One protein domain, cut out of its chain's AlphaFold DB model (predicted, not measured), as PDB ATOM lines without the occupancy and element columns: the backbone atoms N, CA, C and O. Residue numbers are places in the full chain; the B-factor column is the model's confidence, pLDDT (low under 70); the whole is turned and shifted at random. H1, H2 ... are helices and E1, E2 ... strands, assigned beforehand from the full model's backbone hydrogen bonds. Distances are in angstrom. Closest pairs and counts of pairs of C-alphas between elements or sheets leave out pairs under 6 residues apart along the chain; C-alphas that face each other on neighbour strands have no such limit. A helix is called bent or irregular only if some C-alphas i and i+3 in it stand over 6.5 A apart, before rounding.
ATOM      1  N   ILE A  79      40.878  11.408   6.398       64.62
ATOM      2  CA  ILE A  79      39.895  10.593   7.054       64.62
ATOM      3  C   ILE A  79      39.424  11.489   8.187       64.62
ATOM      4  O   ILE A  79      40.079  11.625   9.214       64.62
ATOM      5  N   ASN A  80      38.296  12.156   7.961       83.50
ATOM      6  CA  ASN A  80      37.603  12.939   8.980       83.50
ATOM      7  C   ASN A  80      36.836  12.026   9.952       83.50
ATOM      8  O   ASN A  80      35.887  12.482  10.580       83.50
ATOM      9  N   LYS A  81      37.212  10.743  10.019       86.62
ATOM     10  CA  LYS A  81      36.575   9.721  10.839       86.62
ATOM     11  C   LYS A  81      37.459   9.372  12.021       86.62
ATOM     12  O   LYS A  81      38.682   9.289  11.877       86.62
ATOM     13  N   THR A  82      36.854   9.142  13.174       89.50
ATOM     14  CA  THR A  82      37.574   8.635  14.341       89.50
ATOM     15  C   THR A  82      37.928   7.153  14.151       89.50
ATOM     16  O   THR A  82      37.328   6.466  13.317       89.50
ATOM     17  N   PRO A  83      38.901   6.614  14.908       88.50
ATOM     18  CA  PRO A  83      39.165   5.177  14.917       88.50
ATOM     19  C   PRO A  83      37.900   4.344  15.166       88.50
ATOM     20  O   PRO A  83      37.690   3.342  14.496       88.50
ATOM     21  N   GLU A  84      37.021   4.772  16.068       90.56
ATOM     22  CA  GLU A  84      35.763   4.083  16.364       90.56
ATOM     23  C   GLU A  84      34.860   3.999  15.130       90.56
ATOM     24  O   GLU A  84      34.354   2.922  14.829       90.56
ATOM     25  N   GLU A  85      34.718   5.088  14.374       92.50
ATOM     26  CA  GLU A  85      33.922   5.123  13.142       92.50
ATOM     27  C   GLU A  85      34.508   4.215  12.050       92.50
ATOM     28  O   GLU A  85      33.771   3.518  11.353       92.50
ATOM     29  N   LEU A  86      35.838   4.150  11.934       91.69
ATOM     30  CA  LEU A  86      36.506   3.247  10.990       91.69
ATOM     31  C   LEU A  86      36.255   1.770  11.317       91.69
ATOM     32  O   LEU A  86      36.046   0.958  10.413       91.69
ATOM     33  N   PHE A  87      36.281   1.411  12.601       91.81
ATOM     34  CA  PHE A  87      35.975   0.049  13.042       91.81
ATOM     35  C   PHE A  87      34.479  -0.259  12.891       91.81
ATOM     36  O   PHE A  87      34.128  -1.342  12.414       91.81
ATOM     37  N   GLU A  88      33.612   0.703  13.203       92.62
ATOM     38  CA  GLU A  88      32.156   0.596  13.083       92.62
ATOM     39  C   GLU A  88      31.728   0.284  11.641       92.62
ATOM     40  O   GLU A  88      30.932  -0.632  11.415       92.62
ATOM     41  N   GLU A  89      32.332   0.954  10.653       92.44
ATOM     42  CA  GLU A  89      32.113   0.703   9.219       92.44
ATOM     43  C   GLU A  89      32.505  -0.707   8.777       92.44
ATOM     44  O   GLU A  89      31.950  -1.246   7.817       92.44
ATOM     45  N   LYS A  90      33.458  -1.327   9.475       91.31
ATOM     46  CA  LYS A  90      33.868  -2.718   9.246       91.31
ATOM     47  C   LYS A  90      33.095  -3.714  10.112       91.31
ATOM     48  O   LYS A  90      33.383  -4.908  10.059       91.31
ATOM     49  N   GLY A  91      32.105  -3.251  10.879       90.69
ATOM     50  CA  GLY A  91      31.273  -4.088  11.741       90.69
ATOM     51  C   GLY A  91      31.935  -4.459  13.068       90.69
ATOM     52  O   GLY A  91      31.595  -5.493  13.646       90.69
ATOM     53  N   TYR A  92      32.870  -3.642  13.550       92.69
ATOM     54  CA  TYR A  92      33.558  -3.817  14.824       92.69
ATOM     55  C   TYR A  92      33.225  -2.690  15.797       92.69
ATOM     56  O   TYR A  92      33.077  -1.539  15.418       92.69
ATOM     57  N   ILE A  93      33.195  -3.028  17.077       92.00
ATOM     58  CA  ILE A  93      33.133  -2.092  18.192       92.00
ATOM     59  C   ILE A  93      34.555  -1.956  18.729       92.00
ATOM     60  O   ILE A  93      35.125  -2.941  19.211       92.00
ATOM     61  N   LEU A  94      35.126  -0.755  18.649       93.75
ATOM     62  CA  LEU A  94      36.407  -0.421  19.270       93.75
ATOM     63  C   LEU A  94      36.153   0.190  20.657       93.75
ATOM     64  O   LEU A  94      35.428   1.174  20.772       93.75
ATOM     65  N   LYS A  95      36.738  -0.386  21.713       90.56
ATOM     66  CA  LYS A  95      36.655   0.133  23.088       90.56
ATOM     67  C   LYS A  95      38.048   0.266  23.687       90.56
ATOM     68  O   LYS A  95      38.796  -0.712  23.725       90.56
ATOM     69  N   GLU A  96      38.367   1.444  24.209       90.62
ATOM     70  CA  GLU A  96      39.503   1.623  25.110       90.62
ATOM     71  C   GLU A  96      39.151   1.117  26.515       90.62
ATOM     72  O   GLU A  96      38.089   1.428  27.051       90.62
ATOM     73  N   CYS A  97      40.035   0.328  27.121       87.25
ATOM     74  CA  CYS A  97      39.910  -0.128  28.499       87.25
ATOM     75  C   CYS A  97      40.920   0.604  29.380       87.25
ATOM     76  O   CYS A  97      42.132   0.487  29.194       87.25
ATOM     77  N   LEU A  98      40.401   1.314  30.375       87.62
ATOM     78  CA  LEU A  98      41.170   2.096  31.339       87.62
ATOM     79  C   LEU A  98      41.415   1.310  32.630       87.62
ATOM     80  O   LEU A  98      42.328   1.620  33.394       87.62
ATOM     81  N   THR A  99      40.617   0.268  32.876       87.06
ATOM     82  CA  THR A  99      40.687  -0.536  34.099       87.06
ATOM     83  C   THR A  99      40.913  -2.018  33.818       87.06
ATOM     84  O   THR A  99      40.605  -2.550  32.751       87.06
ATOM     85  N   LYS A 100      41.434  -2.736  34.820       83.88
ATOM     86  CA  LYS A 100      41.598  -4.196  34.738       83.88
ATOM     87  C   LYS A 100      40.262  -4.928  34.647       83.88
ATOM     88  O   LYS A 100      40.231  -6.023  34.091       83.88
ATOM     89  N   ASP A 101      39.197  -4.359  35.199       86.25
ATOM     90  CA  ASP A 101      37.877  -4.983  35.188       86.25
ATOM     91  C   ASP A 101      37.229  -4.882  33.809       86.25
ATOM     92  O   ASP A 101      36.778  -5.902  33.296       86.25
ATOM     93  N   GLU A 102      37.347  -3.737  33.131       86.75
ATOM     94  CA  GLU A 102      36.945  -3.611  31.723       86.75
ATOM     95  C   GLU A 102      37.680  -4.618  30.832       86.75
ATOM     96  O   GLU A 102      37.059  -5.289  30.016       86.75
ATOM     97  N   ILE A 103      38.989  -4.810  31.032       84.62
ATOM     98  CA  ILE A 103      39.767  -5.823  30.295       84.62
ATOM     99  C   ILE A 103      39.232  -7.238  30.565       84.62
ATOM    100  O   ILE A 103      39.194  -8.082  29.667       84.62
ATOM    101  N   ARG A 104      38.819  -7.530  31.804       82.75
ATOM    102  CA  ARG A 104      38.303  -8.852  32.189       82.75
ATOM    103  C   ARG A 104      36.954  -9.167  31.548       82.75
ATOM    104  O   ARG A 104      36.718 -10.343  31.285       82.75
ATOM    105  N   GLU A 105      36.115  -8.175  31.250       85.88
ATOM    106  CA  GLU A 105      34.832  -8.382  30.553       85.88
ATOM    107  C   GLU A 105      35.013  -9.073  29.195       85.88
ATOM    108  O   GLU A 105      34.158  -9.853  28.766       85.88
ATOM    109  N   TYR A 106      36.150  -8.843  28.532       85.88
ATOM    110  CA  TYR A 106      36.456  -9.431  27.231       85.88
ATOM    111  C   TYR A 106      36.888 -10.895  27.304       85.88
ATOM    112  O   TYR A 106      36.874 -11.565  26.274       85.88
ATOM    113  N   LYS A 107      37.172 -11.448  28.496       81.50
ATOM    114  CA  LYS A 107      37.483 -12.882  28.668       81.50
ATOM    115  C   LYS A 107      36.403 -13.803  28.108       81.50
ATOM    116  O   LYS A 107      36.727 -14.904  27.681       81.50
ATOM    117  N   LYS A 108      35.145 -13.354  28.078       84.25
ATOM    118  CA  LYS A 108      34.017 -14.118  27.520       84.25
ATOM    119  C   LYS A 108      34.208 -14.507  26.051       84.25
ATOM    120  O   LYS A 108      33.580 -15.452  25.592       84.25
ATOM    121  N   TYR A 109      35.071 -13.793  25.329       81.56
ATOM    122  CA  TYR A 109      35.376 -14.071  23.932       81.56
ATOM    123  C   TYR A 109      36.544 -15.038  23.737       81.56
ATOM    124  O   TYR A 109      36.841 -15.324  22.585       81.56
ATOM    125  N   TYR A 110      37.194 -15.533  24.798       76.62
ATOM    126  CA  TYR A 110      38.388 -16.391  24.743       76.62
ATOM    127  C   TYR A 110      38.073 -17.836  25.171       76.62
ATOM    128  O   TYR A 110      37.254 -18.063  26.063       76.62
ATOM    129  N   LYS A 111      38.726 -18.830  24.551       76.12
ATOM    130  CA  LYS A 111      38.686 -20.236  24.997       76.12
ATOM    131  C   LYS A 111      39.498 -20.395  26.286       76.12
ATOM    132  O   LYS A 111      40.396 -19.612  26.588       76.12
ATOM    133  N   LYS A 112      39.191 -21.444  27.052       69.69
ATOM    134  CA  LYS A 112      40.024 -21.862  28.187       69.69
ATOM    135  C   LYS A 112      41.454 -22.081  27.669       69.69
ATOM    136  O   LYS A 112      41.602 -22.739  26.650       69.69
ATOM    137  N   GLU A 113      42.449 -21.511  28.352       67.12
ATOM    138  CA  GLU A 113      43.884 -21.512  27.976       67.12
ATOM    139  C   GLU A 113      44.308 -20.496  26.897       67.12
ATOM    140  O   GLU A 113      45.504 -20.304  26.693       67.12
ATOM    141  N   GLU A 114      43.384 -19.741  26.287       69.00
ATOM    142  CA  GLU A 114      43.763 -18.511  25.581       69.00
ATOM    143  C   GLU A 114      44.040 -17.413  26.615       69.00
ATOM    144  O   GLU A 114      43.137 -16.886  27.275       69.00
ATOM    145  N   GLU A 115      45.313 -17.077  26.800       60.44
ATOM    146  CA  GLU A 115      45.699 -16.034  27.740       60.44
ATOM    147  C   GLU A 115      45.493 -14.643  27.130       60.44
ATOM    148  O   GLU A 115      46.147 -14.250  26.164       60.44
ATOM    149  N   LEU A 116      44.645 -13.832  27.765       62.16
ATOM    150  CA  LEU A 116      44.813 -12.384  27.679       62.16
ATOM    151  C   LEU A 116      46.176 -12.040  28.275       62.16
ATOM    152  O   LEU A 116      46.494 -12.526  29.365       62.16
ATOM    153  N   CYS A 117      46.945 -11.178  27.599       59.44
ATOM    154  CA  CYS A 117      48.214 -10.670  28.118       59.44
ATOM    155  C   CYS A 117      48.033 -10.314  29.600       59.44
ATOM    156  O   CYS A 117      47.211  -9.463  29.951       59.44
ATOM    157  N   THR A 118      48.724 -11.026  30.494       54.66
ATOM    158  CA  THR A 118      48.516 -10.808  31.923       54.66
ATOM    159  C   THR A 118      49.083  -9.435  32.281       54.66
ATOM    160  O   THR A 118      50.296  -9.219  32.335       54.66
ATOM    161  N   PHE A 119      48.198  -8.464  32.525       59.09
ATOM    162  CA  PHE A 119      48.561  -7.138  33.029       59.09
ATOM    163  C   PHE A 119      48.944  -7.238  34.517       59.09
ATOM    164  O   PHE A 119      48.245  -6.744  35.407       59.09
ATOM    165  N   ARG A 120      50.044  -7.946  34.810       55.94
ATOM    166  CA  ARG A 120      50.671  -7.975  36.139       55.94
ATOM    167  C   ARG A 120      51.229  -6.576  36.446       55.94
ATOM    168  O   ARG A 120      51.796  -5.934  35.565       55.94
ATOM    169  N   GLY A 121      51.053  -6.093  37.679       65.06
ATOM    170  CA  GLY A 121      51.496  -4.754  38.106       65.06
ATOM    171  C   GLY A 121      50.624  -3.593  37.597       65.06
ATOM    172  O   GLY A 121      49.438  -3.778  37.314       65.06
ATOM    173  N   ASN A 122      51.212  -2.398  37.487       71.00
ATOM    174  CA  ASN A 122      50.549  -1.137  37.113       71.00
ATOM    175  C   ASN A 122      50.724  -0.785  35.623       71.00
ATOM    176  O   ASN A 122      50.907   0.374  35.272       71.00
ATOM    177  N   ARG A 123      50.692  -1.780  34.723       70.06
ATOM    178  CA  ARG A 123      50.951  -1.569  33.281       70.06
ATOM    179  C   ARG A 123      49.962  -0.613  32.604       70.06
ATOM    180  O   ARG A 123      50.335   0.022  31.631       70.06
ATOM    181  N   LEU A 124      48.747  -0.470  33.136       76.94
ATOM    182  CA  LEU A 124      47.777   0.519  32.646       76.94
ATOM    183  C   LEU A 124      48.215   1.971  32.898       76.94
ATOM    184  O   LEU A 124      47.725   2.871  32.233       76.94
ATOM    185  N   ASN A 125      49.178   2.212  33.794       78.19
ATOM    186  CA  ASN A 125      49.715   3.556  34.024       78.19
ATOM    187  C   ASN A 125      50.622   4.029  32.878       78.19
ATOM    188  O   ASN A 125      50.936   5.211  32.798       78.19
ATOM    189  N   SER A 126      51.095   3.109  32.036       79.69
ATOM    190  CA  SER A 126      52.072   3.383  30.979       79.69
ATOM    191  C   SER A 126      51.683   2.782  29.628       79.69
ATOM    192  O   SER A 126      52.504   2.768  28.720       79.69
ATOM    193  N   CYS A 127      50.491   2.195  29.506       80.44
ATOM    194  CA  CYS A 127      50.032   1.516  28.298       80.44
ATOM    195  C   CYS A 127      48.529   1.738  28.131       80.44
ATOM    196  O   CYS A 127      47.780   1.630  29.102       80.44
ATOM    197  N   ARG A 128      48.089   1.964  26.891       84.06
ATOM    198  CA  ARG A 128      46.668   2.021  26.529       84.06
ATOM    199  C   ARG A 128      46.231   0.667  25.983       84.06
ATOM    200  O   ARG A 128      46.978   0.024  25.246       84.06
ATOM    201  N   VAL A 129      45.040   0.217  26.358       84.06
ATOM    202  CA  VAL A 129      44.504  -1.079  25.931       84.06
ATOM    203  C   VAL A 129      43.241  -0.836  25.131       84.06
ATOM    204  O   VAL A 129      42.332  -0.175  25.614       84.06
ATOM    205  N   PHE A 130      43.175  -1.401  23.931       88.56
ATOM    206  CA  PHE A 130      41.997  -1.336  23.074       88.56
ATOM    207  C   PHE A 130      41.538  -2.748  22.725       88.56
ATOM    208  O   PHE A 130      42.360  -3.610  22.409       88.56
ATOM    209  N   PHE A 131      40.229  -2.971  22.741       88.38
ATOM    210  CA  PHE A 131      39.599  -4.166  22.190       88.38
ATOM    211  C   PHE A 131      38.755  -3.784  20.982       88.38
ATOM    212  O   PHE A 131      37.892  -2.916  21.078       88.38
ATOM    213  N   ALA A 132      38.979  -4.472  19.866       91.50
ATOM    214  CA  ALA A 132      38.125  -4.414  18.689       91.50
ATOM    215  C   ALA A 132      37.330  -5.718  18.596       91.50
ATOM    216  O   ALA A 132      37.907  -6.787  18.399       91.50
ATOM    217  N   VAL A 133      36.010  -5.646  18.760       89.38
ATOM    218  CA  VAL A 133      35.134  -6.826  18.774       89.38
ATOM    219  C   VAL A 133      34.120  -6.737  17.655       89.38
ATOM    220  O   VAL A 133      33.415  -5.743  17.534       89.38
ATOM    221  N   LYS A 134      34.028  -7.790  16.844       91.19
ATOM    222  CA  LYS A 134      33.037  -7.869  15.771       91.19
ATOM    223  C   LYS A 134      31.624  -7.885  16.367       91.19
ATOM    224  O   LYS A 134      31.393  -8.539  17.381       91.19
ATOM    225  N   LYS A 135      30.671  -7.178  15.763       89.56
ATOM    226  CA  LYS A 135      29.299  -7.064  16.296       89.56
ATOM    227  C   LYS A 135      28.581  -8.410  16.417       89.56
ATOM    228  O   LYS A 135      27.813  -8.609  17.349       89.56
ATOM    229  N   ASP A 136      28.882  -9.335  15.515       88.19
ATOM    230  CA  ASP A 136      28.393 -10.716  15.478       88.19
ATOM    231  C   ASP A 136      29.348 -11.701  16.183       88.19
ATOM    232  O   ASP A 136      29.299 -12.900  15.931       88.19
ATOM    233  N   ALA A 137      30.240 -11.235  17.073       84.69
ATOM    234  CA  ALA A 137      31.264 -12.079  17.701       84.69
ATOM    235  C   ALA A 137      30.711 -13.312  18.436       84.69
ATOM    236  O   ALA A 137      31.412 -14.316  18.543       84.69
ATOM    237  N   LEU A 138      29.475 -13.246  18.938       81.62
ATOM    238  CA  LEU A 138      28.815 -14.372  19.608       81.62
ATOM    239  C   LEU A 138      28.390 -15.481  18.636       81.62
ATOM    240  O   LEU A 138      28.310 -16.638  19.040       81.62
ATOM    241  N   ASP A 139      28.172 -15.142  17.366       83.31
ATOM    242  CA  ASP A 139      27.729 -16.072  16.324       83.31
ATOM    243  C   ASP A 139      28.910 -16.711  15.571       83.31
ATOM    244  O   ASP A 139      28.731 -17.634  14.769       83.31
ATOM    245  N   ILE A 140      30.139 -16.249  15.834       79.12
ATOM    246  CA  ILE A 140      31.352 -16.777  15.207       79.12
ATOM    247  C   ILE A 140      31.609 -18.199  15.709       79.12
ATOM    248  O   ILE A 140      32.021 -18.435  16.848       79.12
ATOM    249  N   LYS A 141      31.435 -19.169  14.809       75.38
ATOM    250  CA  LYS A 141      31.854 -20.552  15.035       75.38
ATOM    251  C   LYS A 141      33.371 -20.639  14.918       75.38
ATOM    252  O   LYS A 141      33.943 -20.323  13.880       75.38
ATOM    253  N   ARG A 142      34.022 -21.064  15.997       66.81
ATOM    254  CA  ARG A 142      35.470 -21.282  16.029       66.81
ATOM    255  C   ARG A 142      35.803 -22.596  15.328       66.81
ATOM    256  O   ARG A 142      35.284 -23.637  15.724       66.81
ATOM    257  N   GLU A 143      36.692 -22.554  14.346       68.62
ATOM    258  CA  GLU A 143      37.303 -23.758  13.787       68.62
ATOM    259  C   GLU A 143      38.518 -24.150  14.632       68.62
ATOM    260  O   GLU A 143      39.392 -23.328  14.911       68.62
ATOM    261  N   ASP A 144      38.564 -25.409  15.066       63.47
ATOM    262  CA  ASP A 144      39.777 -25.992  15.630       63.47
ATOM    263  C   ASP A 144      40.671 -26.418  14.464       63.47
ATOM    264  O   ASP A 144      40.472 -27.474  13.856       63.47
ATOM    265  N   PHE A 145      41.640 -25.570  14.115       60.38
ATOM    266  CA  PHE A 145      42.648 -25.923  13.123       60.38
ATOM    267  C   PHE A 145      43.484 -27.087  13.668       60.38
ATOM    268  O   PHE A 145      44.227 -26.936  14.631       60.38
ATOM    269  N   LYS A 146      43.333 -28.268  13.057       55.94
ATOM    270  CA  LYS A 146      44.103 -29.478  13.400       55.94
ATOM    271  C   LYS A 146      45.541 -29.452  12.872       55.94
ATOM    272  O   LYS A 146      46.320 -30.337  13.208       55.94
ATOM    273  N   GLU A 147      45.871 -28.493  12.010       55.47
ATOM    274  CA  GLU A 147      47.212 -28.345  11.441       55.47
ATOM    275  C   GLU A 147      48.146 -27.616  12.416       55.47
ATOM    276  O   GLU A 147      47.733 -26.682  13.107       55.47
ATOM    277  N   GLU A 148      49.418 -28.028  12.450       50.53
ATOM    278  CA  GLU A 148      50.473 -27.333  13.192       50.53
ATOM    279  C   GLU A 148      50.541 -25.850  12.792       50.53
ATOM    280  O   GLU A 148      50.406 -25.485  11.620       50.53
ATOM    281  N   TYR A 149      50.749 -24.986  13.788       48.88
ATOM    282  CA  TYR A 149      50.796 -23.536  13.625       48.88
ATOM    283  C   TYR A 149      51.805 -23.128  12.538       48.88
ATOM    284  O   TYR A 149      53.016 -23.236  12.718       48.88
ATOM    285  N   ASN A 150      51.299 -22.624  11.409       52.00
ATOM    286  CA  ASN A 150      52.118 -22.074  10.336       52.00
ATOM    287  C   ASN A 150      52.033 -20.542  10.347       52.00
ATOM    288  O   ASN A 150      51.046 -19.943   9.907       52.00
ATOM    289  N   GLU A 151      53.103 -19.912  10.825       47.69
ATOM    290  CA  GLU A 151      53.251 -18.459  10.978       47.69
ATOM    291  C   GLU A 151      53.056 -17.680   9.655       47.69
ATOM    292  O   GLU A 151      52.668 -16.513   9.672       47.69
ATOM    293  N   GLN A 152      53.240 -18.321   8.487       49.22
ATOM    294  CA  GLN A 152      52.990 -17.700   7.174       49.22
ATOM    295  C   GLN A 152      51.502 -17.632   6.793       49.22
ATOM    296  O   GLN A 152      51.139 -16.798   5.963       49.22
ATOM    297  N   LYS A 153      50.650 -18.495   7.364       42.28
ATOM    298  CA  LYS A 153      49.199 -18.549   7.092       42.28
ATOM    299  C   LYS A 153      48.385 -17.750   8.113       42.28
ATOM    300  O   LYS A 153      47.399 -17.121   7.745       42.28
ATOM    301  N   ASN A 154      48.813 -17.743   9.375       44.38
ATOM    302  CA  ASN A 154      48.011 -17.263  10.502       44.38
ATOM    303  C   ASN A 154      48.521 -15.921  11.052       44.38
ATOM    304  O   ASN A 154      48.864 -15.805  12.228       44.38
ATOM    305  N   ARG A 155      48.583 -14.886  10.205       36.25
ATOM    306  CA  ARG A 155      48.901 -13.519  10.652       36.25
ATOM    307  C   ARG A 155      47.750 -12.950  11.488       36.25
ATOM    308  O   ARG A 155      46.788 -12.415  10.948       36.25
ATOM    309  N   ILE A 156      47.870 -13.030  12.809       38.84
ATOM    310  CA  ILE A 156      47.025 -12.276  13.740       38.84
ATOM    311  C   ILE A 156      47.698 -10.920  13.975       38.84
ATOM    312  O   ILE A 156      48.777 -10.843  14.561       38.84
ATOM    313  N   HIS A 157      47.070  -9.840  13.515       35.09
ATOM    314  CA  HIS A 157      47.515  -8.482  13.825       35.09
ATOM    315  C   HIS A 157      47.038  -8.088  15.229       35.09
ATOM    316  O   HIS A 157      45.924  -7.605  15.410       35.09
ATOM    317  N   LEU A 158      47.885  -8.301  16.239       34.19
ATOM    318  CA  LEU A 158      47.725  -7.679  17.555       34.19
ATOM    319  C   LEU A 158      48.363  -6.287  17.525       34.19
ATOM    320  O   LEU A 158      49.584  -6.147  17.564       34.19
ATOM    321  N   PHE A 159      47.532  -5.249  17.461       30.77
ATOM    322  CA  PHE A 159      47.982  -3.867  17.597       30.77
ATOM    323  C   PHE A 159      48.121  -3.519  19.081       30.77
ATOM    324  O   PHE A 159      47.144  -3.221  19.761       30.77
ATOM    325  N   GLY A 160      49.351  -3.574  19.591       28.58
ATOM    326  CA  GLY A 160      49.715  -2.955  20.861       28.58
ATOM    327  C   GLY A 160      50.446  -1.647  20.589       28.58
ATOM    328  O   GLY A 160      51.557  -1.675  20.064       28.58
ATOM    329  N   VAL A 161      49.842  -0.513  20.940       30.70
ATOM    330  CA  VAL A 161      50.538   0.781  20.946       30.70
ATOM    331  C   VAL A 161      51.239   0.902  22.300       30.70
ATOM    332  O   VAL A 161      50.578   0.861  23.340       30.70
ATOM    333  N   ARG A 162      52.576   0.943  22.287       30.97
ATOM    334  CA  ARG A 162      53.387   1.279  23.467       30.97
ATOM    335  C   ARG A 162      53.354   2.775  23.716       30.97
ATOM    336  O   ARG A 162      53.406   3.519  22.714       30.97
TER     337      ARG A 162
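This is residues 79 to 162 of the 162 residues of an uncharacterized protein of Mycoplasma sp. CAG:611_25_7 (UniProt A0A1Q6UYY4). With little regular structure, this is a two-stranded antiparallel ribbon, E1 and E2, with short helices H1 and H2 on either side and long loops around it; residues 143 to 157 of the tail stick out. The 84 printed residues run H1, E1, H2, E2, a mixed class with 29 in named elements. The whole is loose, radius of gyration of the C-alphas 14.9 A, spanning 38 by 36 by 26 A.

E1, residues 92 to 97, is 15.5 A long; E2, residues 129 to 134, 16.8 A, ends at C-alpha 134 (33.037, -7.869, 15.771). H1, residues 83 to 89, 10.1 A, begins at C-alpha 83 (39.165, 5.177, 14.917). H2, residues 100 to 109, 15.9 A, is only just irregular: C-alphas 105 and 108 are 6.54 A apart.

E1 and E2 stand at 158 degrees, with N 93 and O 133 2.8 A apart, within hydrogen-bond range. The closest C-alphas of H1 and E1, Glu 84 and Leu 94, are 5.4 A apart; those of H2 and E2, Tyr 106 and Phe 131, 7.9 A. H1 and H2 are apart. Every O i to N i+4 pair is within range in H1, 2 of 6 in H2, beside 5 of 7 O i to N i+3 pairs.

The C-alphas of Asn 80 and Lys 146, the farthest apart, are 43.1 A apart. The printed part has no cut; the H2 to E2 link is long. Residues 79, 112 to 121 and 142 to 162 have pLDDT under 70.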